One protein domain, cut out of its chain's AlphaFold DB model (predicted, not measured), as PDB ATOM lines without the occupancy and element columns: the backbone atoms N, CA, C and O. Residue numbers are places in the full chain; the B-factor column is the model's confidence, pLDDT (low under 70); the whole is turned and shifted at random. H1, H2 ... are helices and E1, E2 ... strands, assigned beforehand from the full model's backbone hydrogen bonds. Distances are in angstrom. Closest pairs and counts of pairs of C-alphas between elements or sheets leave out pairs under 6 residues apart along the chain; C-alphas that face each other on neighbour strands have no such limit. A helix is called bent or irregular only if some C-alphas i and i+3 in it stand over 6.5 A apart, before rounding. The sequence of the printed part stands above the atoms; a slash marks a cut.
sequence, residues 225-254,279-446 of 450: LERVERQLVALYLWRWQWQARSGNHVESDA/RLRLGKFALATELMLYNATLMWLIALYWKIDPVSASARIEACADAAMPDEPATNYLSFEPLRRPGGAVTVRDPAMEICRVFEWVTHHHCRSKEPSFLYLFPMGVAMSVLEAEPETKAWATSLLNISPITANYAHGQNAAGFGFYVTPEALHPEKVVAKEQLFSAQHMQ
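What this domain is: This is residues 225 to 254 and 279 to 446 of the 450 residues of an uncharacterized protein of Fusarium oxysporum (UniProt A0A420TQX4). Three long helices make the body: H2 is in the middle, and H1 and H4 pack on it, each running opposite to it. H3 packs across one part of H1, the hairpin of H5 and H6 packs on H4, and a thin tail, residues 437 to 446 with H10, sticks out and makes much of the length. The printed part has 198 residues, mostly helix, in the order H1 E1 E2 H2 H3 H4 H5 H6 H7 H8 H9 H10, with a small antiparallel sheet, E1 - E2. It is compact, with a radius of gyration of the C-alphas of 18.3 A, and spans 70 by 45 by 31 A.

Where its parts are: Find C-alpha 225 at (-20.442, -11.619, -18.799); from there H1, residues 225 to 249, runs 34.6 A, with a kink of 52 degrees near residue 243, and it is irregular, C-alphas 245 and 248 being 7.9 A apart. E1 is residues 250 to 252 and E2 residues 280 to 282. H2 begins at C-alpha 285, (-30.797, -8.558, -50.997), and runs 35.2 A to residue 308. Next come H3, residues 313 to 323, and H4, residues 349 to 365, 24.9 A long. Then look for H5 at 378 to 387, H6 at 391 to 401, H7 at 408 to 412, H8 at 419 to 422, H9 at 425 to 428 and H10 at 442 to 446, which ends at (-14.450, 1.377, 8.244). H7 is only just irregular: C-alphas 408 and 411 are 6.7 A apart.

How they stand to each other: Start at the hub, H2, which touches six helices. It touches H1, closest at C-alphas 228 and 301, 6.1 A, at a shallow tilt of 23 degrees, opposite ways. It touches H4, closest at C-alphas 295 and 351, 5.0 A, at a shallow tilt of 19 degrees, opposite ways. H1 and H4 are apart. With residues 229 to 236 alone H1 touches H3, closest at C-alphas 233 and 320, 5.3 A, at a steep tilt of 55 degrees. H4 touches H5, closest at C-alphas 352 and 383, 4.3 A, at a steep tilt of 48 degrees. H5 and H6 form a helical hairpin, closest at C-alphas 387 and 394, 5.6 A. H7 touches H6, closest at C-alphas 401 and 408, 5.0 A. H2 touches H8 with residues 300 to 307 alone, closest at C-alphas 303 and 422, 5.8 A, and H9 with residues 302 to 307 alone, closest at C-alphas 306 and 427, 5.6 A. Between E1 and E2, N 251 and O 281 are 2.9 A apart, within hydrogen-bond range. Each O i to N i+4 pair is within hydrogen-bond range in H2, H3, H6 and H10, against 19 of 21 in H1, 11 of 13 in H4, 5 of 6 in H5 and 0 of 1 in H7, where 1 of 2 O i to N i+3 pairs is; H8 and H9 are too short for an i+4 pair.

The domain as a whole: The C-alphas of Arg 368 and Gln 446, the two farthest apart, are 70.1 A apart. Residues 255 to 278 are not printed; C-alphas 254 and 279 stand 7.5 A apart across this cut. The links H3 to H4, H4 to H5 and H9 to H10 are long. The model's pLDDT is under 70 at residues 254, 329 to 333, 411 to 418, 420 to 422 and 432 to 446.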
ATOM      1  N   LEU A 225     -20.986 -12.808 -18.144       94.69
ATOM      2  CA  LEU A 225     -20.442 -11.619 -18.799       94.69
ATOM      3  C   LEU A 225     -19.341 -11.987 -19.797       94.69
ATOM      4  O   LEU A 225     -19.419 -11.553 -20.941       94.69
ATOM      5  N   GLU A 226     -18.389 -12.843 -19.420       95.88
ATOM      6  CA  GLU A 226     -17.315 -13.291 -20.320       95.88
ATOM      7  C   GLU A 226     -17.877 -13.957 -21.588       95.88
ATOM      8  O   GLU A 226     -17.390 -13.747 -22.703       95.88
ATOM      9  N   ARG A 227     -18.953 -14.742 -21.455       95.75
ATOM     10  CA  ARG A 227     -19.623 -15.352 -22.610       95.75
ATOM     11  C   ARG A 227     -20.296 -14.319 -23.505       95.75
ATOM     12  O   ARG A 227     -20.193 -14.463 -24.725       95.75
ATOM     13  N   VAL A 228     -20.948 -13.296 -22.943       97.12
ATOM     14  CA  VAL A 228     -21.515 -12.195 -23.743       97.12
ATOM     15  C   VAL A 228     -20.399 -11.427 -24.458       97.12
ATOM     16  O   VAL A 228     -20.511 -11.201 -25.661       97.12
ATOM     17  N   GLU A 229     -19.300 -11.101 -23.770       97.81
ATOM     18  CA  GLU A 229     -18.129 -10.426 -24.356       97.81
ATOM     19  C   GLU A 229     -17.548 -11.214 -25.524       97.81
ATOM     20  O   GLU A 229     -17.347 -10.672 -26.608       97.81
ATOM     21  N   ARG A 230     -17.354 -12.524 -25.345       97.94
ATOM     22  CA  ARG A 230     -16.844 -13.402 -26.402       97.94
ATOM     23  C   ARG A 230     -17.736 -13.379 -27.645       97.94
ATOM     24  O   ARG A 230     -17.219 -13.374 -28.761       97.94
ATOM     25  N   GLN A 231     -19.060 -13.357 -27.469       98.12
ATOM     26  CA  GLN A 231     -19.988 -13.246 -28.599       98.12
ATOM     27  C   GLN A 231     -19.993 -11.839 -29.216       98.12
ATOM     28  O   GLN A 231     -20.059 -11.733 -30.438       98.12
ATOM     29  N   LEU A 232     -19.876 -10.770 -28.417       98.12
ATOM     30  CA  LEU A 232     -19.773  -9.394 -28.921       98.12
ATOM     31  C   LEU A 232     -18.514  -9.201 -29.768       98.12
ATOM     32  O   LEU A 232     -18.607  -8.699 -30.886       98.12
ATOM     33  N   VAL A 233     -17.359  -9.665 -29.286       98.25
ATOM     34  CA  VAL A 233     -16.094  -9.626 -30.036       98.25
ATOM     35  C   VAL A 233     -16.227 -10.405 -31.346       98.25
ATOM     36  O   VAL A 233     -15.892  -9.881 -32.407       98.25
ATOM     37  N   ALA A 234     -16.785 -11.621 -31.314       98.19
ATOM     38  CA  ALA A 234     -17.018 -12.412 -32.526       98.19
ATOM     39  C   ALA A 234     -17.943 -11.695 -33.529       98.19
ATOM     40  O   ALA A 234     -17.685 -11.706 -34.735       98.19
ATOM     41  N   LEU A 235     -18.997 -11.038 -33.039       98.56
ATOM     42  CA  LEU A 235     -19.946 -10.286 -33.855       98.56
ATOM     43  C   LEU A 235     -19.312  -9.034 -34.479       98.56
ATOM     44  O   LEU A 235     -19.532  -8.744 -35.658       98.56
ATOM     45  N   TYR A 236     -18.483  -8.312 -33.729       97.81
ATOM     46  CA  TYR A 236     -17.747  -7.152 -34.228       97.81
ATOM     47  C   TYR A 236     -16.664  -7.533 -35.239       97.81
ATOM     48  O   TYR A 236     -16.563  -6.886 -36.284       97.81
ATOM     49  N   LEU A 237     -15.930  -8.625 -35.010       97.00
ATOM     50  CA  LEU A 237     -14.996  -9.183 -35.995       97.00
ATOM     51  C   LEU A 237     -15.717  -9.554 -37.294       97.00
ATOM     52  O   LEU A 237     -15.251  -9.218 -38.386       97.00
ATOM     53  N   TRP A 238     -16.887 -10.194 -37.191       97.62
ATOM     54  CA  TRP A 238     -17.727 -10.476 -38.354       97.62
ATOM     55  C   TRP A 238     -18.098  -9.185 -39.100       97.62
ATOM     56  O   TRP A 238     -17.990  -9.131 -40.324       97.62
ATOM     57  N   ARG A 239     -18.467  -8.115 -38.383       97.00
ATOM     58  CA  ARG A 239     -18.870  -6.833 -38.987       97.00
ATOM     59  C   ARG A 239     -17.733  -6.127 -39.714       97.00
ATOM     60  O   ARG A 239     -17.986  -5.553 -40.778       97.00
ATOM     61  N   TRP A 240     -16.518  -6.183 -39.176       95.19
ATOM     62  CA  TRP A 240     -15.308  -5.694 -39.842       95.19
ATOM     63  C   TRP A 240     -15.047  -6.451 -41.144       95.19
ATOM     64  O   TRP A 240     -14.892  -5.842 -42.203       95.19
ATOM     65  N   GLN A 241     -15.084  -7.782 -41.087       94.62
ATOM     66  CA  GLN A 241     -14.903  -8.627 -42.265       94.62
ATOM     67  C   GLN A 241     -15.986  -8.389 -43.321       94.62
ATOM     68  O   GLN A 241     -15.695  -8.352 -44.516       94.62
ATOM     69  N   TRP A 242     -17.234  -8.210 -42.888       96.00
ATOM     70  CA  TRP A 242     -18.339  -7.872 -43.770       96.00
ATOM     71  C   TRP A 242     -18.125  -6.503 -44.430       96.00
ATOM     72  O   TRP A 242     -18.300  -6.388 -45.642       96.00
ATOM     73  N   GLN A 243     -17.669  -5.487 -43.680       94.81
ATOM     74  CA  GLN A 243     -17.385  -4.155 -44.233       94.81
ATOM     75  C   GLN A 243     -16.320  -4.221 -45.326       94.81
ATOM     76  O   GLN A 243     -16.516  -3.662 -46.402       94.81
ATOM     77  N   ALA A 244     -15.226  -4.941 -45.076       92.62
ATOM     78  CA  ALA A 244     -14.133  -5.075 -46.032       92.62
ATOM     79  C   ALA A 244     -14.570  -5.753 -47.345       92.62
ATOM     80  O   ALA A 244     -14.079  -5.407 -48.416       92.62
ATOM     81  N   ARG A 245     -15.502  -6.715 -47.277       92.75
ATOM     82  CA  ARG A 245     -15.971  -7.480 -48.448       92.75
ATOM     83  C   ARG A 245     -17.118  -6.809 -49.200       92.75
ATOM     84  O   ARG A 245     -17.220  -6.971 -50.414       92.75
ATOM     85  N   SER A 246     -17.997  -6.119 -48.477       93.94
ATOM     86  CA  SER A 246     -19.323  -5.742 -48.978       93.94
ATOM     87  C   SER A 246     -19.685  -4.275 -48.752       93.94
ATOM     88  O   SER A 246     -20.677  -3.817 -49.314       93.94
ATOM     89  N   GLY A 247     -18.909  -3.524 -47.963       90.75
ATOM     90  CA  GLY A 247     -19.247  -2.156 -47.557       90.75
ATOM     91  C   GLY A 247     -19.420  -1.186 -48.728       90.75
ATOM     92  O   GLY A 247     -20.304  -0.340 -48.698       90.75
ATOM     93  N   ASN A 248     -18.662  -1.378 -49.809       90.75
ATOM     94  CA  ASN A 248     -18.770  -0.604 -51.050       90.75
ATOM     95  C   ASN A 248     -20.078  -0.829 -51.836       90.75
ATOM     96  O   ASN A 248     -20.309  -0.148 -52.827       90.75
ATOM     97  N   HIS A 249     -20.916  -1.785 -51.429       92.31
ATOM     98  CA  HIS A 249     -22.239  -2.019 -52.012       92.31
ATOM     99  C   HIS A 249     -23.360  -1.373 -51.190       92.31
ATOM    100  O   HIS A 249     -24.533  -1.681 -51.425       92.31
ATOM    101  N   VAL A 250     -23.018  -0.538 -50.204       92.06
ATOM    102  CA  VAL A 250     -23.974   0.215 -49.397       92.06
ATOM    103  C   VAL A 250     -23.775   1.698 -49.642       92.06
ATOM    104  O   VAL A 250     -22.724   2.260 -49.357       92.06
ATOM    105  N   GLU A 251     -24.821   2.335 -50.140       90.12
ATOM    106  CA  GLU A 251     -24.845   3.760 -50.436       90.12
ATOM    107  C   GLU A 251     -25.958   4.434 -49.634       90.12
ATOM    108  O   GLU A 251     -26.903   3.793 -49.164       90.12
ATOM    109  N   SER A 252     -25.856   5.751 -49.482       85.25
ATOM    110  CA  SER A 252     -26.945   6.578 -48.977       85.25
ATOM    111  C   SER A 252     -27.267   7.660 -49.989       85.25
ATOM    112  O   SER A 252     -26.357   8.286 -50.523       85.25
ATOM    113  N   ASP A 253     -28.553   7.927 -50.214       74.81
ATOM    114  CA  ASP A 253     -29.020   8.990 -51.119       74.81
ATOM    115  C   ASP A 253     -28.765  10.419 -50.572       74.81
ATOM    116  O   ASP A 253     -29.523  11.351 -50.856       74.81
ATOM    117  N   ALA A 254     -27.728  10.620 -49.753       56.03
ATOM    118  CA  ALA A 254     -27.391  11.906 -49.159       56.03
ATOM    119  C   ALA A 254     -27.116  12.953 -50.260       56.03
ATOM    120  O   ALA A 254     -26.053  12.977 -50.872       56.03
ATOM    121  N   ARG A 279     -31.658   7.635 -47.249       80.88
ATOM    122  CA  ARG A 279     -32.135   6.269 -47.522       80.88
ATOM    123  C   ARG A 279     -30.969   5.370 -47.894       80.88
ATOM    124  O   ARG A 279     -30.118   5.773 -48.683       80.88
ATOM    125  N   LEU A 280     -30.939   4.175 -47.312       90.62
ATOM    126  CA  LEU A 280     -29.917   3.185 -47.619       90.62
ATOM    127  C   LEU A 280     -30.249   2.490 -48.938       90.62
ATOM    128  O   LEU A 280     -31.389   2.094 -49.183       90.62
ATOM    129  N   ARG A 281     -29.230   2.310 -49.771       91.31
ATOM    130  CA  ARG A 281     -29.292   1.520 -50.995       91.31
ATOM    131  C   ARG A 281     -28.275   0.408 -50.897       91.31
ATOM    132  O   ARG A 281     -27.109   0.661 -50.624       91.31
ATOM    133  N   LEU A 282     -28.735  -0.817 -51.110       93.38
ATOM    134  CA  LEU A 282     -27.891  -1.999 -51.047       93.38
ATOM    135  C   LEU A 282     -27.803  -2.646 -52.426       93.38
ATOM    136  O   LEU A 282     -28.795  -2.736 -53.149       93.38
ATOM    137  N   GLY A 283     -26.612  -3.115 -52.793       91.38
ATOM    138  CA  GLY A 283     -26.380  -3.761 -54.086       91.38
ATOM    139  C   GLY A 283     -27.021  -5.148 -54.218       91.38
ATOM    140  O   GLY A 283     -27.237  -5.613 -55.336       91.38
ATOM    141  N   LYS A 284     -27.322  -5.826 -53.100       92.56
ATOM    142  CA  LYS A 284     -27.911  -7.179 -53.070       92.56
ATOM    143  C   LYS A 284     -28.866  -7.348 -51.895       92.56
ATOM    144  O   LYS A 284     -28.732  -6.671 -50.877       92.56
ATOM    145  N   PHE A 285     -29.795  -8.294 -52.025       93.12
ATOM    146  CA  PHE A 285     -30.797  -8.558 -50.997       93.12
ATOM    147  C   PHE A 285     -30.195  -9.232 -49.757       93.12
ATOM    148  O   PHE A 285     -30.507  -8.835 -48.638       93.12
ATOM    149  N   ALA A 286     -29.271 -10.172 -49.950       93.50
ATOM    150  CA  ALA A 286     -28.546 -10.858 -48.886       93.50
ATOM    151  C   ALA A 286     -27.788  -9.888 -47.967       93.50
ATOM    152  O   ALA A 286     -27.793 -10.061 -46.756       93.50
ATOM    153  N   LEU A 287     -27.216  -8.807 -48.511       95.38
ATOM    154  CA  LEU A 287     -26.526  -7.793 -47.704       95.38
ATOM    155  C   LEU A 287     -27.475  -7.107 -46.712       95.38
ATOM    156  O   LEU A 287     -27.095  -6.820 -45.579       95.38
ATOM    157  N   ALA A 288     -28.721  -6.867 -47.124       95.56
ATOM    158  CA  ALA A 288     -29.728  -6.254 -46.268       95.56
ATOM    159  C   ALA A 288     -30.140  -7.200 -45.134       95.56
ATOM    160  O   ALA A 288     -30.218  -6.792 -43.975       95.56
ATOM    161  N   THR A 289     -30.363  -8.476 -45.450       94.56
ATOM    162  CA  THR A 289     -30.769  -9.476 -44.454       94.56
ATOM    163  C   THR A 289     -29.637  -9.794 -43.477       94.56
ATOM    164  O   THR A 289     -29.892  -9.967 -42.287       94.56
ATOM    165  N   GLU A 290     -28.387  -9.797 -43.944       96.94
ATOM    166  CA  GLU A 290     -27.181  -9.913 -43.121       96.94
ATOM    167  C   GLU A 290     -27.040  -8.739 -42.142       96.94
ATOM    168  O   GLU A 290     -26.879  -8.971 -40.946       96.94
ATOM    169  N   LEU A 291     -27.172  -7.489 -42.602       97.38
ATOM    170  CA  LEU A 291     -27.109  -6.310 -41.725       97.38
ATOM    171  C   LEU A 291     -28.243  -6.276 -40.697       97.38
ATOM    172  O   LEU A 291     -28.019  -5.945 -39.531       97.38
ATOM    173  N   MET A 292     -29.463  -6.626 -41.109       97.50
ATOM    174  CA  MET A 292     -30.591  -6.709 -40.182       97.50
ATOM    175  C   MET A 292     -30.349  -7.778 -39.111       97.50
ATOM    176  O   MET A 292     -30.578  -7.525 -37.929       97.50
ATOM    177  N   LEU A 293     -29.857  -8.959 -39.497       97.50
ATOM    178  CA  LEU A 293     -29.568 -10.040 -38.557       97.50
ATOM    179  C   LEU A 293     -28.381  -9.714 -37.636       97.50
ATOM    180  O   LEU A 293     -28.438 -10.031 -36.446       97.50
ATOM    181  N   TYR A 294     -27.343  -9.045 -38.149       98.25
ATOM    182  CA  TYR A 294     -26.239  -8.515 -37.345       98.25
ATOM    183  C   TYR A 294     -26.768  -7.596 -36.243       98.25
ATOM    184  O   TYR A 294     -26.503  -7.833 -35.066       98.25
ATOM    185  N   ASN A 295     -27.582  -6.603 -36.611       98.06
ATOM    186  CA  ASN A 295     -28.128  -5.641 -35.660       98.06
ATOM    187  C   ASN A 295     -29.071  -6.310 -34.649       98.06
ATOM    188  O   ASN A 295     -29.005  -6.002 -33.463       98.06
ATOM    189  N   ALA A 296     -29.883  -7.286 -35.066       97.19
ATOM    190  CA  ALA A 296     -30.729  -8.040 -34.139       97.19
ATOM    191  C   ALA A 296     -29.906  -8.874 -33.140       97.19
ATOM    192  O   ALA A 296     -30.244  -8.941 -31.959       97.19
ATOM    193  N   THR A 297     -28.808  -9.483 -33.594       97.88
ATOM    194  CA  THR A 297     -27.878 -10.229 -32.727       97.88
ATOM    195  C   THR A 297     -27.167  -9.288 -31.755       97.88
ATOM    196  O   THR A 297     -27.064  -9.590 -30.569       97.88
ATOM    197  N   LEU A 298     -26.749  -8.112 -32.234       98.12
ATOM    198  CA  LEU A 298     -26.135  -7.071 -31.414       98.12
ATOM    199  C   LEU A 298     -27.089  -6.594 -30.315       98.12
ATOM    200  O   LEU A 298     -26.684  -6.488 -29.161       98.12
ATOM    201  N   MET A 299     -28.365  -6.377 -30.648       96.94
ATOM    202  CA  MET A 299     -29.399  -5.995 -29.684       96.94
ATOM    203  C   MET A 299     -29.558  -7.019 -28.559       96.94
ATOM    204  O   MET A 299     -29.624  -6.620 -27.400       96.94
ATOM    205  N   TRP A 300     -29.571  -8.320 -28.870       95.56
ATOM    206  CA  TRP A 300     -29.618  -9.377 -27.853       95.56
ATOM    207  C   TRP A 300     -28.425  -9.323 -26.899       95.56
ATOM    208  O   TRP A 300     -28.609  -9.376 -25.683       95.56
ATOM    209  N   LEU A 301     -27.213  -9.198 -27.439       97.19
ATOM    210  CA  LEU A 301     -25.991  -9.188 -26.639       97.19
ATOM    211  C   LEU A 301     -25.873  -7.920 -25.785       97.19
ATOM    212  O   LEU A 301     -25.589  -8.027 -24.597       97.19
ATOM    213  N   ILE A 302     -26.155  -6.741 -26.353       95.19
ATOM    214  CA  ILE A 302     -26.165  -5.466 -25.618       95.19
ATOM    215  C   ILE A 302     -27.229  -5.497 -24.516       95.19
ATOM    216  O   ILE A 302     -26.919  -5.178 -23.370       95.19
ATOM    217  N   ALA A 303     -28.463  -5.922 -24.819       93.75
ATOM    218  CA  ALA A 303     -29.536  -5.999 -23.827       93.75
ATOM    219  C   ALA A 303     -29.171  -6.920 -22.655       93.75
ATOM    220  O   ALA A 303     -29.357  -6.551 -21.498       93.75
ATOM    221  N   LEU A 304     -28.598  -8.097 -22.942       92.56
ATOM    222  CA  LEU A 304     -28.105  -9.004 -21.907       92.56
ATOM    223  C   LEU A 304     -27.006  -8.367 -21.065       92.56
ATOM    224  O   LEU A 304     -27.015  -8.503 -19.846       92.56
ATOM    225  N   TYR A 305     -26.089  -7.647 -21.702       91.12
ATOM    226  CA  TYR A 305     -25.007  -6.972 -21.004       91.12
ATOM    227  C   TYR A 305     -25.531  -5.931 -20.015       91.12
ATOM    228  O   TYR A 305     -25.191  -5.978 -18.835       91.12
ATOM    229  N   TRP A 306     -26.421  -5.045 -20.470       92.19
ATOM    230  CA  TRP A 306     -27.074  -4.049 -19.615       92.19
ATOM    231  C   TRP A 306     -27.907  -4.691 -18.508       92.19
ATOM    232  O   TRP A 306     -27.934  -4.185 -17.389       92.19
ATOM    233  N   LYS A 307     -28.554  -5.827 -18.788       90.31
ATOM    234  CA  LYS A 307     -29.328  -6.571 -17.790       90.31
ATOM    235  C   LYS A 307     -28.443  -7.159 -16.691       90.31
ATOM    236  O   LYS A 307     -28.847  -7.169 -15.530       90.31
ATOM    237  N   ILE A 308     -27.270  -7.678 -17.053       90.38
ATOM    238  CA  ILE A 308     -26.370  -8.364 -16.123       90.38
ATOM    239  C   ILE A 308     -25.479  -7.365 -15.381       90.38
ATOM    240  O   ILE A 308     -25.277  -7.532 -14.179       90.38
ATOM    241  N   ASP A 309     -24.934  -6.346 -16.049       90.44
ATOM    242  CA  ASP A 309     -24.029  -5.351 -15.461       90.44
ATOM    243  C   ASP A 309     -24.238  -3.926 -15.993       90.44
ATOM    244  O   ASP A 309     -23.427  -3.427 -16.773       90.44
ATOM    245  N   PRO A 310     -25.296  -3.227 -15.542       89.50
ATOM    246  CA  PRO A 310     -25.634  -1.907 -16.067       89.50
ATOM    247  C   PRO A 310     -24.569  -0.842 -15.778       89.50
ATOM    248  O   PRO A 310     -24.441   0.103 -16.544       89.50
ATOM    249  N   VAL A 311     -23.788  -0.972 -14.700       88.94
ATOM    250  CA  VAL A 311     -22.803   0.056 -14.311       88.94
ATOM    251  C   VAL A 311     -21.606   0.074 -15.261       88.94
ATOM    252  O   VAL A 311     -21.158   1.148 -15.654       88.94
ATOM    253  N   SER A 312     -21.098  -1.099 -15.652       90.56
ATOM    254  CA  SER A 312     -19.904  -1.200 -16.504       90.56
ATOM    255  C   SER A 312     -20.228  -1.459 -17.978       90.56
ATOM    256  O   SER A 312     -19.307  -1.488 -18.794       90.56
ATOM    257  N   ALA A 313     -21.503  -1.657 -18.339       90.00
ATOM    258  CA  ALA A 313     -21.915  -2.093 -19.674       90.00
ATOM    259  C   ALA A 313     -21.315  -1.243 -20.801       90.00
ATOM    260  O   ALA A 313     -20.680  -1.804 -21.689       90.00
ATOM    261  N   SER A 314     -21.445   0.088 -20.749       88.94
ATOM    262  CA  SER A 314     -20.937   0.970 -21.816       88.94
ATOM    263  C   SER A 314     -19.437   0.781 -22.050       88.94
ATOM    264  O   SER A 314     -19.019   0.459 -23.159       88.94
ATOM    265  N   ALA A 315     -18.633   0.890 -20.986       90.44
ATOM    266  CA  ALA A 315     -17.179   0.775 -21.070       90.44
ATOM    267  C   ALA A 315     -16.732  -0.613 -21.558       90.44
ATOM    268  O   ALA A 315     -15.779  -0.730 -22.325       90.44
ATOM    269  N   ARG A 316     -17.425  -1.683 -21.145       93.62
ATOM    270  CA  ARG A 316     -17.079  -3.049 -21.565       93.62
ATOM    271  C   ARG A 316     -17.530  -3.359 -22.995       93.62
ATOM    272  O   ARG A 316     -16.816  -4.063 -23.707       93.62
ATOM    273  N   ILE A 317     -18.661  -2.811 -23.449       92.25
ATOM    274  CA  ILE A 317     -19.100  -2.899 -24.852       92.25
ATOM    275  C   ILE A 317     -18.083  -2.206 -25.768       92.25
ATOM    276  O   ILE A 317     -17.730  -2.760 -26.812       92.25
ATOM    277  N   GLU A 318     -17.590  -1.033 -25.370       92.38
ATOM    278  CA  GLU A 318     -16.524  -0.311 -26.075       92.38
ATOM    279  C   GLU A 318     -15.219  -1.114 -26.087       92.38
ATOM    280  O   GLU A 318     -14.662  -1.352 -27.156       92.38
ATOM    281  N   ALA A 319     -14.801  -1.664 -24.941       94.69
ATOM    282  CA  ALA A 319     -13.614  -2.516 -24.862       94.69
ATOM    283  C   ALA A 319     -13.708  -3.762 -25.766       94.69
ATOM    284  O   ALA A 319     -12.718  -4.165 -26.377       94.69
ATOM    285  N   CYS A 320     -14.896  -4.366 -25.906       96.94
ATOM    286  CA  CYS A 320     -15.117  -5.461 -26.856       96.94
ATOM    287  C   CYS A 320     -14.951  -5.008 -28.314       96.94
ATOM    288  O   CYS A 320     -14.499  -5.788 -29.151       96.94
ATOM    289  N   ALA A 321     -15.344  -3.775 -28.640       93.56
ATOM    290  CA  ALA A 321     -15.169  -3.222 -29.977       93.56
ATOM    291  C   ALA A 321     -13.697  -2.937 -30.287       93.56
ATOM    292  O   ALA A 321     -13.248  -3.257 -31.389       93.56
ATOM    293  N   ASP A 322     -12.950  -2.421 -29.309       92.25
ATOM    294  CA  ASP A 322     -11.506  -2.202 -29.419       92.25
ATOM    295  C   ASP A 322     -10.756  -3.529 -29.584       92.25
ATOM    296  O   ASP A 322      -9.936  -3.667 -30.488       92.25
ATOM    297  N   ALA A 323     -11.105  -4.549 -28.793       95.06
ATOM    298  CA  ALA A 323     -10.526  -5.890 -28.910       95.06
ATOM    299  C   ALA A 323     -10.832  -6.577 -30.255       95.06
ATOM    300  O   ALA A 323     -10.118  -7.491 -30.664       95.06
ATOM    301  N   ALA A 324     -11.905  -6.166 -30.935       94.12
ATOM    302  CA  ALA A 324     -12.286  -6.667 -32.252       94.12
ATOM    303  C   ALA A 324     -11.726  -5.825 -33.412       94.12
ATOM    304  O   ALA A 324     -11.980  -6.155 -34.574       94.12
ATOM    305  N   MET A 325     -11.026  -4.723 -33.129       90.19
ATOM    306  CA  MET A 325     -10.437  -3.876 -34.159       90.19
ATOM    307  C   MET A 325      -9.300  -4.638 -34.861       90.19
ATOM    308  O   MET A 325      -8.427  -5.171 -34.180       90.19
ATOM    309  N   PRO A 326      -9.290  -4.743 -36.202       85.81
ATOM    310  CA  PRO A 326      -8.216  -5.442 -36.895       85.81
ATOM    311  C   PRO A 326      -6.895  -4.665 -36.798       85.81
ATOM    312  O   PRO A 326      -6.880  -3.452 -36.990       85.81
ATOM    313  N   ASP A 327      -5.781  -5.374 -36.600       80.06
ATOM    314  CA  ASP A 327      -4.438  -4.775 -36.497       80.06
ATOM    315  C   ASP A 327      -3.923  -4.174 -37.822       80.06
ATOM    316  O   ASP A 327      -2.939  -3.430 -37.849       80.06
ATOM    317  N   GLU A 328      -4.551  -4.505 -38.954       75.12
ATOM    318  CA  GLU A 328      -4.066  -4.092 -40.268       75.12
ATOM    319  C   GLU A 328      -4.345  -2.601 -40.554       75.12
ATOM    320  O   GLU A 328      -5.484  -2.130 -40.467       75.12
ATOM    321  N   PRO A 329      -3.347  -1.826 -41.017       60.94
ATOM    322  CA  PRO A 329      -3.543  -0.409 -41.310       60.94
ATOM    323  C   PRO A 329      -4.536  -0.166 -42.457       60.94
ATOM    324  O   PRO A 329      -5.177   0.879 -42.490       60.94
ATOM    325  N   ALA A 330      -4.719  -1.123 -43.375       61.28
ATOM    326  CA  ALA A 330      -5.670  -1.005 -44.484       61.28
ATOM    327  C   ALA A 330      -7.139  -0.975 -44.017       61.28
ATOM    328  O   ALA A 330      -7.964  -0.289 -44.620       61.28
ATOM    329  N   THR A 331      -7.467  -1.665 -42.920       63.59
ATOM    330  CA  THR A 331      -8.814  -1.666 -42.331       63.59
ATOM    331  C   THR A 331      -9.143  -0.371 -41.585       63.59
ATOM    332  O   THR A 331     -10.314  -0.002 -41.523       63.59
ATOM    333  N   ASN A 332      -8.134   0.380 -41.127       58.97
ATOM    334  CA  ASN A 332      -8.319   1.672 -40.447       58.97
ATOM    335  C   ASN A 332      -8.844   2.782 -41.375       58.97
ATOM    336  O   ASN A 332      -9.392   3.772 -40.896       58.97
ATOM    337  N   TYR A 333      -8.712   2.611 -42.695       62.56
ATOM    338  CA  TYR A 333      -9.219   3.548 -43.704       62.56
ATOM    339  C   TYR A 333     -10.553   3.114 -44.327       62.56
ATOM    340  O   TYR A 333     -11.036   3.759 -45.259       62.56
ATOM    341  N   LEU A 334     -11.165   2.025 -43.841       78.25
ATOM    342  CA  LEU A 334     -12.490   1.620 -44.303       78.25
ATOM    343  C   LEU A 334     -13.529   2.631 -43.823       78.25
ATOM    344  O   LEU A 334     -13.797   2.748 -42.627       78.25
ATOM    345  N   SER A 335     -14.161   3.327 -44.766       84.69
ATOM    346  CA  SER A 335     -15.346   4.115 -44.444       84.69
ATOM    347  C   SER A 335     -16.476   3.179 -44.030       84.69
ATOM    348  O   SER A 335     -16.771   2.205 -44.728       84.69
ATOM    349  N   PHE A 336     -17.105   3.480 -42.895       86.38
ATOM    350  CA  PHE A 336     -18.351   2.844 -42.477       86.38
ATOM    351  C   PHE A 336     -19.576   3.617 -42.928       86.38
ATOM    352  O   PHE A 336     -20.658   3.041 -42.907       86.38
ATOM    353  N   GLU A 337     -19.431   4.868 -43.369       83.00
ATOM    354  CA  GLU A 337     -20.565   5.643 -43.855       83.00
ATOM    355  C   GLU A 337     -21.235   4.916 -45.029       83.00
ATOM    356  O   GLU A 337     -20.541   4.449 -45.934       83.00
ATOM    357  N   PRO A 338     -22.574   4.783 -45.029       86.88
ATOM    358  CA  PRO A 338     -23.560   5.423 -44.138       86.88
ATOM    359  C   PRO A 338     -24.005   4.597 -42.906       86.88
ATOM    360  O   PRO A 338     -25.013   4.927 -42.268       86.88
ATOM    361  N   LEU A 339     -23.326   3.488 -42.621       90.00
ATOM    362  CA  LEU A 339     -23.605   2.547 -41.535       90.00
ATOM    363  C   LEU A 339     -22.791   2.866 -40.275       90.00
ATOM    364  O   LEU A 339     -21.814   3.616 -40.300       90.00
ATOM    365  N   ARG A 340     -23.169   2.255 -39.149       88.44
ATOM    366  CA  ARG A 340     -22.381   2.356 -37.917       88.44
ATOM    367  C   ARG A 340     -21.189   1.397 -37.916       88.44
ATOM    368  O   ARG A 340     -21.258   0.277 -38.430       88.44
ATOM    369  N   ARG A 341     -20.095   1.844 -37.292       90.19
ATOM    370  CA  ARG A 341     -18.918   1.015 -36.996       90.19
ATOM    371  C   ARG A 341     -19.166   0.101 -35.785       90.19
ATOM    372  O   ARG A 341     -19.996   0.450 -34.941       90.19
ATOM    373  N   PRO A 342     -18.440  -1.021 -35.650       91.06
ATOM    374  CA  PRO A 342     -18.383  -1.793 -34.407       91.06
ATOM    375  C   PRO A 342     -18.104  -0.899 -33.191       91.06
ATOM    376  O   PRO A 342     -17.293   0.021 -33.278       91.06
ATOM    377  N   GLY A 343     -18.835  -1.106 -32.092       84.19
ATOM    378  CA  GLY A 343     -18.786  -0.237 -30.904       84.19
ATOM    379  C   GLY A 343     -19.456   1.133 -31.055       84.19
ATOM    380  O   GLY A 343     -19.603   1.851 -30.077       84.19
ATOM    381  N   GLY A 344     -19.918   1.509 -32.253       80.94
ATOM    382  CA  GLY A 344     -20.651   2.760 -32.482       80.94
ATOM    383  C   GLY A 344     -22.090   2.759 -31.952       80.94
ATOM    384  O   GLY A 344     -22.783   3.763 -32.096       80.94
ATOM    385  N   ALA A 345     -22.544   1.640 -31.388       85.88
ATOM    386  CA  ALA A 345     -23.818   1.500 -30.704       85.88
ATOM    387  C   ALA A 345     -23.574   0.890 -29.322       85.88
ATOM    388  O   ALA A 345     -23.163  -0.263 -29.212       85.88
ATOM    389  N   VAL A 346     -23.856   1.670 -28.282       82.94
ATOM    390  CA  VAL A 346     -23.856   1.213 -26.881       82.94
ATOM    391  C   VAL A 346     -25.275   0.945 -26.370       82.94
ATOM    392  O   VAL A 346     -25.460   0.260 -25.367       82.94
ATOM    393  N   THR A 347     -26.286   1.444 -27.092       87.31
ATOM    394  CA  THR A 347     -27.714   1.257 -26.802       87.31
ATOM    395  C   THR A 347     -28.344   0.248 -27.754       87.31
ATOM    396  O   THR A 347     -27.857   0.032 -28.865       87.31
ATOM    397  N   VAL A 348     -29.484  -0.325 -27.363       89.88
ATOM    398  CA  VAL A 348     -30.291  -1.168 -28.267       89.88
ATOM    399  C   VAL A 348     -31.085  -0.351 -29.296       89.88
ATOM    400  O   VAL A 348     -31.579  -0.905 -30.277       89.88
ATOM    401  N   ARG A 349     -31.198   0.970 -29.107       89.38
ATOM    402  CA  ARG A 349     -31.959   1.867 -29.987       89.38
ATOM    403  C   ARG A 349     -31.283   2.057 -31.341       89.38
ATOM    404  O   ARG A 349     -31.943   1.986 -32.375       89.38
ATOM    405  N   ASP A 350     -29.976   2.290 -31.349       88.25
ATOM    406  CA  ASP A 350     -29.207   2.500 -32.581       88.25
ATOM    407  C   ASP A 350     -29.314   1.339 -33.587       88.25
ATOM    408  O   ASP A 350     -29.685   1.592 -34.739       88.25
ATOM    409  N   PRO A 351     -29.061   0.072 -33.202       93.62
ATOM    410  CA  PRO A 351     -29.252  -1.062 -34.100       93.62
ATOM    411  C   PRO A 351     -30.723  -1.254 -34.499       93.62
ATOM    412  O   PRO A 351     -30.983  -1.632 -35.640       93.62
ATOM    413  N   ALA A 352     -31.698  -0.931 -33.635       91.88
ATOM    414  CA  ALA A 352     -33.120  -0.964 -33.999       91.88
ATOM    415  C   ALA A 352     -33.457   0.035 -35.122       91.88
ATOM    416  O   ALA A 352     -34.172  -0.297 -36.073       91.88
ATOM    417  N   MET A 353     -32.903   1.248 -35.050       89.69
ATOM    418  CA  MET A 353     -33.043   2.258 -36.102       89.69
ATOM    419  C   MET A 353     -32.373   1.820 -37.405       89.69
ATOM    420  O   MET A 353     -32.951   1.993 -38.479       89.69
ATOM    421  N   GLU A 354     -31.176   1.233 -37.334       92.44
ATOM    422  CA  GLU A 354     -30.481   0.724 -38.520       92.44
ATOM    423  C   GLU A 354     -31.258  -0.426 -39.184       92.44
ATOM    424  O   GLU A 354     -31.409  -0.418 -40.407       92.44
ATOM    425  N   ILE A 355     -31.862  -1.335 -38.402       95.38
ATOM    426  CA  ILE A 355     -32.784  -2.365 -38.915       95.38
ATOM    427  C   ILE A 355     -33.920  -1.723 -39.708       95.38
ATOM    428  O   ILE A 355     -34.176  -2.148 -40.831       95.38
ATOM    429  N   CYS A 356     -34.576  -0.692 -39.172       92.19
ATOM    430  CA  CYS A 356     -35.686  -0.035 -39.864       92.19
ATOM    431  C   CYS A 356     -35.235   0.646 -41.169       92.19
ATOM    432  O   CYS A 356     -35.913   0.526 -42.191       92.19
ATOM    433  N   ARG A 357     -34.057   1.293 -41.176       91.19
ATOM    434  CA  ARG A 357     -33.476   1.918 -42.384       91.19
ATOM    435  C   ARG A 357     -33.171   0.888 -43.472       91.19
ATOM    436  O   ARG A 357     -33.454   1.126 -44.643       91.19
ATOM    437  N   VAL A 358     -32.597  -0.255 -43.098       94.62
ATOM    438  CA  VAL A 358     -32.318  -1.352 -44.037       94.62
ATOM    439  C   VAL A 358     -33.623  -2.005 -44.501       94.62
ATOM    440  O   VAL A 358     -33.779  -2.317 -45.684       94.62
ATOM    441  N   PHE A 359     -34.592  -2.161 -43.597       93.62
ATOM    442  CA  PHE A 359     -35.881  -2.759 -43.914       93.62
ATOM    443  C   PHE A 359     -36.682  -1.915 -44.911       93.62
ATOM    444  O   PHE A 359     -37.312  -2.486 -45.797       93.62
ATOM    445  N   GLU A 360     -36.599  -0.580 -44.854       92.12
ATOM    446  CA  GLU A 360     -37.191   0.299 -45.873       92.12
ATOM    447  C   GLU A 360     -36.744  -0.116 -47.284       92.12
ATOM    448  O   GLU A 360     -37.585  -0.361 -48.150       92.12
ATOM    449  N   TRP A 361     -35.443  -0.332 -47.505       92.38
ATOM    450  CA  TRP A 361     -34.944  -0.837 -48.787       92.38
ATOM    451  C   TRP A 361     -35.497  -2.237 -49.112       92.38
ATOM    452  O   TRP A 361     -35.964  -2.476 -50.230       92.38
ATOM    453  N   VAL A 362     -35.527  -3.150 -48.137       92.19
ATOM    454  CA  VAL A 362     -36.069  -4.515 -48.291       92.19
ATOM    455  C   VAL A 362     -37.532  -4.506 -48.752       92.19
ATOM    456  O   VAL A 362     -37.899  -5.279 -49.647       92.19
ATOM    457  N   THR A 363     -38.371  -3.609 -48.220       89.94
ATOM    458  CA  THR A 363     -39.794  -3.517 -48.601       89.94
ATOM    459  C   THR A 363     -40.006  -3.216 -50.084       89.94
ATOM    460  O   THR A 363     -40.994  -3.666 -50.659       89.94
ATOM    461  N   HIS A 364     -39.056  -2.549 -50.739       88.38
ATOM    462  CA  HIS A 364     -39.140  -2.232 -52.165       88.38
ATOM    463  C   HIS A 364     -38.527  -3.304 -53.082       88.38
ATOM    464  O   HIS A 364     -38.798  -3.309 -54.284       88.38
ATOM    465  N   HIS A 365     -37.727  -4.230 -52.540       90.88
ATOM    466  CA  HIS A 365     -36.910  -5.150 -53.345       90.88
ATOM    467  C   HIS A 365     -37.232  -6.640 -53.139       90.88
ATOM    468  O   HIS A 365     -36.864  -7.463 -53.982       90.88
ATOM    469  N   HIS A 366     -37.973  -7.012 -52.088       88.81
ATOM    470  CA  HIS A 366     -38.231  -8.417 -51.736       88.81
ATOM    471  C   HIS A 366     -38.894  -9.248 -52.849       88.81
ATOM    472  O   HIS A 366     -38.532 -10.408 -53.042       88.81
ATOM    473  N   CYS A 367     -39.813  -8.675 -53.638       84.06
ATOM    474  CA  CYS A 367     -40.486  -9.399 -54.725       84.06
ATOM    475  C   CYS A 367     -39.508  -9.877 -55.810       84.06
ATOM    476  O   CYS A 367     -39.729 -10.913 -56.439       84.06
ATOM    477  N   ARG A 368     -38.413  -9.138 -56.026       85.94
ATOM    478  CA  ARG A 368     -37.428  -9.416 -57.083       85.94
ATOM    479  C   ARG A 368     -36.312 -10.351 -56.626       85.94
ATOM    480  O   ARG A 368     -35.680 -10.983 -57.468       85.94
ATOM    481  N   SER A 369     -36.086 -10.458 -55.318       87.44
ATOM    482  CA  SER A 369     -35.061 -11.345 -54.770       87.44
ATOM    483  C   SER A 369     -35.429 -12.816 -54.965       87.44
ATOM    484  O   SER A 369     -36.592 -13.201 -54.828       87.44
ATOM    485  N   LYS A 370     -34.423 -13.633 -55.272       85.50
ATOM    486  CA  LYS A 370     -34.467 -15.105 -55.224       85.50
ATOM    487  C   LYS A 370     -33.396 -15.652 -54.277       85.50
ATOM    488  O   LYS A 370     -33.020 -16.812 -54.375       85.50
ATOM    489  N   GLU A 371     -32.837 -14.796 -53.430       88.50
ATOM    490  CA  GLU A 371     -31.806 -15.190 -52.478       88.50
ATOM    491  C   GLU A 371     -32.476 -15.785 -51.229       88.50
ATOM    492  O   GLU A 371     -33.540 -15.300 -50.818       88.50
ATOM    493  N   PRO A 372     -31.893 -16.840 -50.630       89.00
ATOM    494  CA  PRO A 372     -32.390 -17.363 -49.371       89.00
ATOM    495  C   PRO A 372     -32.282 -16.292 -48.284       89.00
ATOM    496  O   PRO A 372     -31.304 -15.548 -48.216       89.00
ATOM    497  N   SER A 373     -33.300 -16.215 -47.434       89.75
ATOM    498  CA  SER A 373     -33.304 -15.315 -46.285       89.75
ATOM    499  C   SER A 373     -33.878 -16.032 -45.082       89.75
ATOM    500  O   SER A 373     -35.094 -16.192 -44.951       89.75
ATOM    501  N   PHE A 374     -33.003 -16.407 -44.159       88.81
ATOM    502  CA  PHE A 374     -33.423 -16.896 -42.857       88.81
ATOM    503  C   PHE A 374     -33.812 -15.723 -41.959       88.81
ATOM    504  O   PHE A 374     -33.280 -14.623 -42.094       88.81
ATOM    505  N   LEU A 375     -34.760 -15.952 -41.046       88.44
ATOM    506  CA  LEU A 375     -35.151 -14.963 -40.036       88.44
ATOM    507  C   LEU A 375     -35.659 -13.623 -40.606       88.44
ATOM    508  O   LEU A 375     -35.555 -12.611 -39.931       88.44
ATOM    509  N   TYR A 376     -36.258 -13.599 -41.806       89.38
ATOM    510  CA  TYR A 376     -36.639 -12.365 -42.523       89.38
ATOM    511  C   TYR A 376     -37.279 -11.277 -41.634       89.38
ATOM    512  O   TYR A 376     -36.854 -10.125 -41.663       89.38
ATOM    513  N   LEU A 377     -38.318 -11.626 -40.862       89.88
ATOM    514  CA  LEU A 377     -39.065 -10.660 -40.038       89.88
ATOM    515  C   LEU A 377     -38.553 -10.555 -38.598       89.88
ATOM    516  O   LEU A 377     -38.895  -9.601 -37.905       89.88
ATOM    517  N   PHE A 378     -37.718 -11.494 -38.153       91.38
ATOM    518  CA  PHE A 378     -37.243 -11.551 -36.771       91.38
ATOM    519  C   PHE A 378     -36.504 -10.269 -36.340       91.38
ATOM    520  O   PHE A 378     -36.883  -9.722 -35.306       91.38
ATOM    521  N   PRO A 379     -35.553  -9.704 -37.120       94.81
ATOM    522  CA  PRO A 379     -34.929  -8.430 -36.775       94.81
ATOM    523  C   PRO A 379     -35.930  -7.295 -36.599       94.81
ATOM    524  O   PRO A 379     -35.791  -6.489 -35.686       94.81
ATOM    525  N   MET A 380     -36.969  -7.254 -37.437       91.81
ATOM    526  CA  MET A 380     -38.005  -6.232 -37.332       91.81
ATOM    527  C   MET A 380     -38.805  -6.380 -36.032       91.81
ATOM    528  O   MET A 380     -39.113  -5.382 -35.389       91.81
ATOM    529  N   GLY A 381     -39.095  -7.614 -35.607       89.12
ATOM    530  CA  GLY A 381     -39.741  -7.886 -34.319       89.12
ATOM    531  C   GLY A 381     -38.892  -7.435 -33.126       89.12
ATOM    532  O   GLY A 381     -39.409  -6.804 -32.207       89.12
ATOM    533  N   VAL A 382     -37.581  -7.697 -33.175       91.25
ATOM    534  CA  VAL A 382     -36.603  -7.261 -32.161       91.25
ATOM    535  C   VAL A 382     -36.515  -5.727 -32.111       91.25
ATOM    536  O   VAL A 382     -36.625  -5.139 -31.034       91.25
ATOM    537  N   ALA A 383     -36.415  -5.062 -33.267       91.62
ATOM    538  CA  ALA A 383     -36.402  -3.600 -33.369       91.62
ATOM    539  C   ALA A 383     -37.682  -2.968 -32.800       91.62
ATOM    540  O   ALA A 383     -37.615  -2.043 -31.993       91.62
ATOM    541  N   MET A 384     -38.851  -3.500 -33.166       87.19
ATOM    542  CA  MET A 384     -40.146  -2.978 -32.720       87.19
ATOM    543  C   MET A 384     -40.285  -2.951 -31.198       87.19
ATOM    544  O   MET A 384     -40.737  -1.943 -30.668       87.19
ATOM    545  N   SER A 385     -39.835  -3.990 -30.486       86.19
ATOM    546  CA  SER A 385     -39.946  -4.021 -29.015       86.19
ATOM    547  C   SER A 385     -39.112  -2.961 -28.287       86.19
ATOM    548  O   SER A 385     -39.365  -2.683 -27.121       86.19
ATOM    549  N   VAL A 386     -38.135  -2.354 -28.962       85.38
ATOM    550  CA  VAL A 386     -37.358  -1.221 -28.436       85.38
ATOM    551  C   VAL A 386     -38.016   0.106 -28.799       85.38
ATOM    552  O   VAL A 386     -38.048   1.034 -27.997       85.38
ATOM    553  N   LEU A 387     -38.575   0.189 -30.004       83.81
ATOM    554  CA  LEU A 387     -39.146   1.412 -30.563       83.81
ATOM    555  C   LEU A 387     -40.591   1.669 -30.108       83.81
ATOM    556  O   LEU A 387     -41.150   2.718 -30.415       83.81
ATOM    557  N   GLU A 388     -41.202   0.750 -29.356       76.50
ATOM    558  CA  GLU A 388     -42.558   0.894 -28.814       76.50
ATOM    559  C   GLU A 388     -42.757   2.156 -27.962       76.50
ATOM    560  O   GLU A 388     -43.861   2.707 -27.955       76.50
ATOM    561  N   ALA A 389     -41.700   2.621 -27.289       71.06
ATOM    562  CA  ALA A 389     -41.709   3.825 -26.460       71.06
ATOM    563  C   ALA A 389     -41.658   5.140 -27.270       71.06
ATOM    564  O   ALA A 389     -41.852   6.211 -26.698       71.06
ATOM    565  N   GLU A 390     -41.430   5.075 -28.587       81.19
ATOM    566  CA  GLU A 390     -41.311   6.231 -29.482       81.19
ATOM    567  C   GLU A 390     -42.441   6.223 -30.525       81.19
ATOM    568  O   GLU A 390     -42.342   5.513 -31.532       81.19
ATOM    569  N   PRO A 391     -43.522   7.006 -30.331       80.75
ATOM    570  CA  PRO A 391     -44.722   6.924 -31.166       80.75
ATOM    571  C   PRO A 391     -44.461   7.082 -32.668       80.75
ATOM    572  O   PRO A 391     -45.017   6.338 -33.474       80.75
ATOM    573  N   GLU A 392     -43.591   8.015 -33.049       79.38
ATOM    574  CA  GLU A 392     -43.256   8.292 -34.449       79.38
ATOM    575  C   GLU A 392     -42.439   7.171 -35.080       79.38
ATOM    576  O   GLU A 392     -42.757   6.703 -36.174       79.38
ATOM    577  N   THR A 393     -41.417   6.689 -34.374       80.12
ATOM    578  CA  THR A 393     -40.577   5.597 -34.862       80.12
ATOM    579  C   THR A 393     -41.384   4.304 -34.975       80.12
ATOM    580  O   THR A 393     -41.294   3.599 -35.982       80.12
ATOM    581  N   LYS A 394     -42.255   4.028 -33.997       83.31
ATOM    582  CA  LYS A 394     -43.223   2.929 -34.052       83.31
ATOM    583  C   LYS A 394     -44.165   3.064 -35.247       83.31
ATOM    584  O   LYS A 394     -44.417   2.073 -35.937       83.31
ATOM    585  N   ALA A 395     -44.685   4.265 -35.509       84.31
ATOM    586  CA  ALA A 395     -45.558   4.524 -36.651       84.31
ATOM    587  C   ALA A 395     -44.828   4.289 -37.980       84.31
ATOM    588  O   ALA A 395     -45.371   3.619 -38.860       84.31
ATOM    589  N   TRP A 396     -43.581   4.748 -38.107       85.81
ATOM    590  CA  TRP A 396     -42.747   4.492 -39.280       85.81
ATOM    591  C   TRP A 396     -42.508   2.996 -39.491       85.81
ATOM    592  O   TRP A 396     -42.838   2.463 -40.550       85.81
ATOM    593  N   ALA A 397     -42.027   2.298 -38.470       86.31
ATOM    594  CA  ALA A 397     -41.771   0.867 -38.508       86.31
ATOM    595  C   ALA A 397     -43.032   0.044 -38.859       86.31
ATOM    596  O   ALA A 397     -42.991  -0.859 -39.699       86.31
ATOM    597  N   THR A 398     -44.185   0.423 -38.300       87.12
ATOM    598  CA  THR A 398     -45.492  -0.159 -38.644       87.12
ATOM    599  C   THR A 398     -45.880   0.144 -40.092       87.12
ATOM    600  O   THR A 398     -46.371  -0.733 -40.802       87.12
ATOM    601  N   SER A 399     -45.625   1.367 -40.568       88.56
ATOM    602  CA  SER A 399     -45.896   1.751 -41.955       88.56
ATOM    603  C   SER A 399     -45.083   0.919 -42.948       88.56
ATOM    604  O   SER A 399     -45.641   0.499 -43.958       88.56
ATOM    605  N   LEU A 400     -43.818   0.602 -42.633       89.06
ATOM    606  CA  LEU A 400     -42.966  -0.262 -43.454       89.06
ATOM    607  C   LEU A 400     -43.543  -1.678 -43.555       89.06
ATOM    608  O   LEU A 400     -43.668  -2.222 -44.651       89.06
ATOM    609  N   LEU A 401     -43.954  -2.265 -42.428       88.25
ATOM    610  CA  LEU A 401     -44.596  -3.583 -42.406       88.25
ATOM    611  C   LEU A 401     -45.905  -3.602 -43.208       88.25
ATOM    612  O   LEU A 401     -46.194  -4.590 -43.883       88.25
ATOM    613  N   ASN A 402     -46.657  -2.503 -43.200       88.94
ATOM    614  CA  ASN A 402     -47.922  -2.366 -43.922       88.94
ATOM    615  C   ASN A 402     -47.772  -2.115 -45.434       88.94
ATOM    616  O   ASN A 402     -48.782  -2.119 -46.139       88.94
ATOM    617  N   ILE A 403     -46.552  -1.930 -45.960       87.94
ATOM    618  CA  ILE A 403     -46.318  -1.814 -47.413       87.94
ATOM    619  C   ILE A 403     -46.756  -3.093 -48.140       87.94
ATOM    620  O   ILE A 403     -47.239  -3.023 -49.270       87.94
ATOM    621  N   SER A 404     -46.613  -4.254 -47.495       86.06
ATOM    622  CA  SER A 404     -47.033  -5.538 -48.049       86.06
ATOM    623  C   SER A 404     -48.113  -6.203 -47.194       86.06
ATOM    624  O   SER A 404     -47.952  -6.301 -45.975       86.06
ATOM    625  N   PRO A 405     -49.176  -6.762 -47.806       84.75
ATOM    626  CA  PRO A 405     -50.190  -7.517 -47.071       84.75
ATOM    627  C   PRO A 405     -49.618  -8.761 -46.371       84.75
ATOM    628  O   PRO A 405     -50.175  -9.207 -45.373       84.75
ATOM    629  N   ILE A 406     -48.488  -9.299 -46.848       83.38
ATOM    630  CA  ILE A 406     -47.810 -10.459 -46.239       83.38
ATOM    631  C   ILE A 406     -47.229 -10.099 -44.863       83.38
ATOM    632  O   ILE A 406     -47.171 -10.947 -43.976       83.38
ATOM    633  N   THR A 407     -46.809  -8.845 -44.673       85.69
ATOM    634  CA  THR A 407     -46.121  -8.379 -43.459       85.69
ATOM    635  C   THR A 407     -46.968  -7.461 -42.585       85.69
ATOM    636  O   THR A 407     -46.614  -7.259 -41.427       85.69
ATOM    637  N   ALA A 408     -48.101  -6.958 -43.083       82.44
ATOM    638  CA  ALA A 408     -48.955  -5.991 -42.385       82.44
ATOM    639  C   ALA A 408     -49.415  -6.463 -40.991       82.44
ATOM    640  O   ALA A 408     -49.435  -5.707 -40.020       82.44
ATOM    641  N   ASN A 409     -49.715  -7.755 -40.852       73.31
ATOM    642  CA  ASN A 409     -50.165  -8.317 -39.576       73.31
ATOM    643  C   ASN A 409     -49.018  -8.665 -38.620       73.31
ATOM    644  O   ASN A 409     -49.270  -9.040 -37.478       73.31
ATOM    645  N   TYR A 410     -47.761  -8.521 -39.047       74.69
ATOM    646  CA  TYR A 410     -46.614  -8.870 -38.213       74.69
ATOM    647  C   TYR A 410     -46.495  -7.960 -36.984       74.69
ATOM    648  O   TYR A 410     -46.212  -8.455 -35.896       74.69
ATOM    649  N   ALA A 411     -46.795  -6.663 -37.135       60.78
ATOM    650  CA  ALA A 411     -46.762  -5.676 -36.049       60.78
ATOM    651  C   ALA A 411     -47.788  -5.946 -34.933       60.78
ATOM    652  O   ALA A 411     -47.632  -5.452 -33.821       60.78
ATOM    653  N   HIS A 412     -48.841  -6.714 -35.228       59.78
ATOM    654  CA  HIS A 412     -49.918  -7.025 -34.287       59.78
ATOM    655  C   HIS A 412     -49.667  -8.328 -33.506       59.78
ATOM    656  O   HIS A 412     -50.420  -8.649 -32.588       59.78
ATOM    657  N   GLY A 413     -48.637  -9.101 -33.871       54.88
ATOM    658  CA  GLY A 413     -48.274 -10.342 -33.186       54.88
ATOM    659  C   GLY A 413     -47.308 -10.115 -32.020       54.88
ATOM    660  O   GLY A 413     -46.447  -9.244 -32.083       54.88
ATOM    661  N   GLN A 414     -47.376 -10.962 -30.984       51.56
ATOM    662  CA  GLN A 414     -46.361 -11.048 -29.918       51.56
ATOM    663  C   GLN A 414     -45.071 -11.721 -30.437       51.56
ATOM    664  O   GLN A 414     -44.679 -12.793 -29.984       51.56
ATOM    665  N   ASN A 415     -44.433 -11.139 -31.455       52.75
ATOM    666  CA  ASN A 415     -43.419 -11.815 -32.274       52.75
ATOM    667  C   ASN A 415     -41.962 -11.468 -31.931       52.75
ATOM    668  O   ASN A 415     -41.050 -11.872 -32.651       52.75
ATOM    669  N   ALA A 416     -41.707 -10.770 -30.822       55.16
ATOM    670  CA  ALA A 416     -40.356 -10.371 -30.419       55.16
ATOM    671  C   ALA A 416     -39.484 -11.527 -29.878       55.16
ATOM    672  O   ALA A 416     -38.441 -11.269 -29.292       55.16
ATOM    673  N   ALA A 417     -39.905 -12.794 -30.001       58.03
ATOM    674  CA  ALA A 417     -39.237 -13.952 -29.387       58.03
ATOM    675  C   ALA A 417     -38.918 -13.754 -27.883       58.03
ATOM    676  O   ALA A 417     -37.909 -14.238 -27.388       58.03
ATOM    677  N   GLY A 418     -39.748 -12.988 -27.162       56.12
ATOM    678  CA  GLY A 418     -39.515 -12.645 -25.753       56.12
ATOM    679  C   GLY A 418     -38.445 -11.571 -25.496       56.12
ATOM    680  O   GLY A 418     -38.211 -11.239 -24.337       56.12
ATOM    681  N   PHE A 419     -37.830 -10.986 -26.534       71.56
ATOM    682  CA  PHE A 419     -36.747  -9.997 -26.410       71.56
ATOM    683  C   PHE A 419     -37.115  -8.785 -25.543       71.56
ATOM    684  O   PHE A 419     -36.297  -8.347 -24.740       71.56
ATOM    685  N   GLY A 420     -38.362  -8.303 -25.621       63.09
ATOM    686  CA  GLY A 420     -38.837  -7.170 -24.817       63.09
ATOM    687  C   GLY A 420     -38.624  -7.327 -23.301       63.09
ATOM    688  O   GLY A 420     -38.452  -6.332 -22.613       63.09
ATOM    689  N   PHE A 421     -38.543  -8.558 -22.774       63.41
ATOM    690  CA  PHE A 421     -38.228  -8.817 -21.359       63.41
ATOM    691  C   PHE A 421     -36.812  -8.364 -20.946       63.41
ATOM    692  O   PHE A 421     -36.563  -8.043 -19.781       63.41
ATOM    693  N   TYR A 422     -35.874  -8.364 -21.893       69.06
ATOM    694  CA  TYR A 422     -34.470  -8.027 -21.665       69.06
ATOM    695  C   TYR A 422     -34.150  -6.562 -21.967       69.06
ATOM    696  O   TYR A 422     -33.069  -6.100 -21.615       69.06
ATOM    697  N   VAL A 423     -35.079  -5.819 -22.572       74.62
ATOM    698  CA  VAL A 423     -34.927  -4.379 -22.787       74.62
ATOM    699  C   VAL A 423     -35.096  -3.672 -21.443       74.62
ATOM    700  O   VAL A 423     -36.184  -3.657 -20.869       74.62
ATOM    701  N   THR A 424     -34.011  -3.104 -20.919       74.44
ATOM    702  CA  THR A 424     -34.032  -2.335 -19.668       74.44
ATOM    703  C   THR A 424     -33.998  -0.826 -19.940       74.44
ATOM    704  O   THR A 424     -33.557  -0.413 -21.018       74.44
ATOM    705  N   PRO A 425     -34.434   0.026 -18.989       73.38
ATOM    706  CA  PRO A 425     -34.287   1.476 -19.114       73.38
ATOM    707  C   PRO A 425     -32.841   1.907 -19.379       73.38
ATOM    708  O   PRO A 425     -32.616   2.824 -20.159       73.38
ATOM    709  N   GLU A 426     -31.870   1.219 -18.782       79.25
ATOM    710  CA  GLU A 426     -30.437   1.480 -18.934       79.25
ATOM    711  C   GLU A 426     -29.940   1.152 -20.347       79.25
ATOM    712  O   GLU A 426     -29.165   1.910 -20.921       79.25
ATOM    713  N   ALA A 427     -30.453   0.079 -20.959       71.75
ATOM    714  CA  ALA A 427     -30.131  -0.287 -22.339       71.75
ATOM    715  C   ALA A 427     -30.665   0.723 -23.380       71.75
ATOM    716  O   ALA A 427     -30.172   0.767 -24.513       71.75
ATOM    717  N   LEU A 428     -31.688   1.503 -23.010       73.81
ATOM    718  CA  LEU A 428     -32.288   2.569 -23.825       73.81
ATOM    719  C   LEU A 428     -31.668   3.941 -23.542       73.81
ATOM    720  O   LEU A 428     -31.530   4.750 -24.456       73.81
ATOM    721  N   HIS A 429     -31.323   4.184 -22.279       74.56
ATOM    722  CA  HIS A 429     -30.898   5.468 -21.738       74.56
ATOM    723  C   HIS A 429     -29.654   5.299 -20.856       74.56
ATOM    724  O   HIS A 429     -29.743   5.457 -19.629       74.56
ATOM    725  N   PRO A 430     -28.493   4.961 -21.442       71.00
ATOM    726  CA  PRO A 430     -27.254   4.765 -20.692       71.00
ATOM    727  C   PRO A 430     -26.857   6.015 -19.897       71.00
ATOM    728  O   PRO A 430     -26.283   5.905 -18.818       71.00
ATOM    729  N   GLU A 431     -27.233   7.208 -20.367       71.88
ATOM    730  CA  GLU A 431     -27.001   8.489 -19.694       71.88
ATOM    731  C   GLU A 431     -27.709   8.613 -18.338       71.88
ATOM    732  O   GLU A 431     -27.314   9.424 -17.501       71.88
ATOM    733  N   LYS A 432     -28.761   7.817 -18.108       67.25
ATOM    734  CA  LYS A 432     -29.501   7.788 -16.838       67.25
ATOM    735  C   LYS A 432     -28.875   6.837 -15.824       67.25
ATOM    736  O   LYS A 432     -29.269   6.865 -14.657       67.25
ATOM    737  N   VAL A 433     -27.903   6.023 -16.238       64.56
ATOM    738  CA  VAL A 433     -27.108   5.207 -15.323       64.56
ATOM    739  C   VAL A 433     -26.109   6.118 -14.637       64.56
ATOM    740  O   VAL A 433     -24.953   6.246 -15.027       64.56
ATOM    741  N   VAL A 434     -26.580   6.786 -13.587       54.91
ATOM    742  CA  VAL A 434     -25.692   7.447 -12.642       54.91
ATOM    743  C   VAL A 434     -24.893   6.323 -11.997       54.91
ATOM    744  O   VAL A 434     -25.440   5.551 -11.205       54.91
ATOM    745  N   ALA A 435     -23.611   6.202 -12.351       49.09
ATOM    746  CA  ALA A 435     -22.666   5.511 -11.494       49.09
ATOM    747  C   ALA A 435     -22.868   6.148 -10.124       49.09
ATOM    748  O   ALA A 435     -22.572   7.330  -9.957       49.09
ATOM    749  N   LYS A 436     -23.494   5.435  -9.177       42.62
ATOM    750  CA  LYS A 436     -23.492   5.889  -7.792       42.62
ATOM    751  C   LYS A 436     -22.016   6.050  -7.484       42.62
ATOM    752  O   LYS A 436     -21.333   5.040  -7.321       42.62
ATOM    753  N   GLU A 437     -21.529   7.290  -7.461       40.84
ATOM    754  CA  GLU A 437     -20.310   7.609  -6.748       40.84
ATOM    755  C   GLU A 437     -20.504   6.910  -5.415       40.84
ATOM    756  O   GLU A 437     -21.471   7.175  -4.689       40.84
ATOM    757  N   GLN A 438     -19.684   5.896  -5.153       43.59
ATOM    758  CA  GLN A 438     -19.586   5.371  -3.813       43.59
ATOM    759  C   GLN A 438     -19.089   6.558  -2.995       43.59
ATOM    760  O   GLN A 438     -17.890   6.806  -2.931       43.59
ATOM    761  N   LEU A 439     -20.028   7.322  -2.420       47.50
ATOM    762  CA  LEU A 439     -19.771   8.477  -1.557       47.50
ATOM    763  C   LEU A 439     -18.734   8.114  -0.485       47.50
ATOM    764  O   LEU A 439     -17.974   8.960  -0.021       47.50
ATOM    765  N   PHE A 440     -18.657   6.824  -0.150       51.12
ATOM    766  CA  PHE A 440     -17.692   6.245   0.758       51.12
ATOM    767  C   PHE A 440     -17.052   4.994   0.146       51.12
ATOM    768  O   PHE A 440     -17.743   4.043  -0.218       51.12
ATOM    769  N   SER A 441     -15.719   4.987   0.059       53.72
ATOM    770  CA  SER A 441     -14.937   3.780  -0.208       53.72
ATOM    771  C   SER A 441     -15.094   2.777   0.948       53.72
ATOM    772  O   SER A 441     -15.499   3.146   2.054       53.72
ATOM    773  N   ALA A 442     -14.716   1.509   0.746       52.06
ATOM    774  CA  ALA A 442     -14.680   0.522   1.835       52.06
ATOM    775  C   ALA A 442     -13.831   0.998   3.041       52.06
ATOM    776  O   ALA A 442     -14.144   0.674   4.185       52.06
ATOM    777  N   GLN A 443     -12.814   1.837   2.795       53.59
ATOM    778  CA  GLN A 443     -12.029   2.511   3.835       53.59
ATOM    779  C   GLN A 443     -12.813   3.610   4.570       53.59
ATOM    780  O   GLN A 443     -12.715   3.698   5.791       53.59
ATOM    781  N   HIS A 444     -13.624   4.414   3.876       58.69
ATOM    782  CA  HIS A 444     -14.487   5.414   4.521       58.69
ATOM    783  C   HIS A 444     -15.575   4.766   5.397       58.69
ATOM    784  O   HIS A 444     -15.900   5.284   6.461       58.69
ATOM    785  N   MET A 445     -16.093   3.600   4.999       53.56
ATOM    786  CA  MET A 445     -17.069   2.842   5.797       53.56
ATOM    787  C   MET A 445     -16.452   2.227   7.068       53.56
ATOM    788  O   MET A 445     -17.128   2.152   8.089       53.56
ATOM    789  N   GLN A 446     -15.169   1.840   7.045       59.69
ATOM    790  CA  GLN A 446     -14.450   1.377   8.244       59.69
ATOM    791  C   GLN A 446     -14.166   2.508   9.243       59.69
ATOM    792  O   GLN A 446     -14.131   2.260  10.444       59.69
TER     793      GLN A 446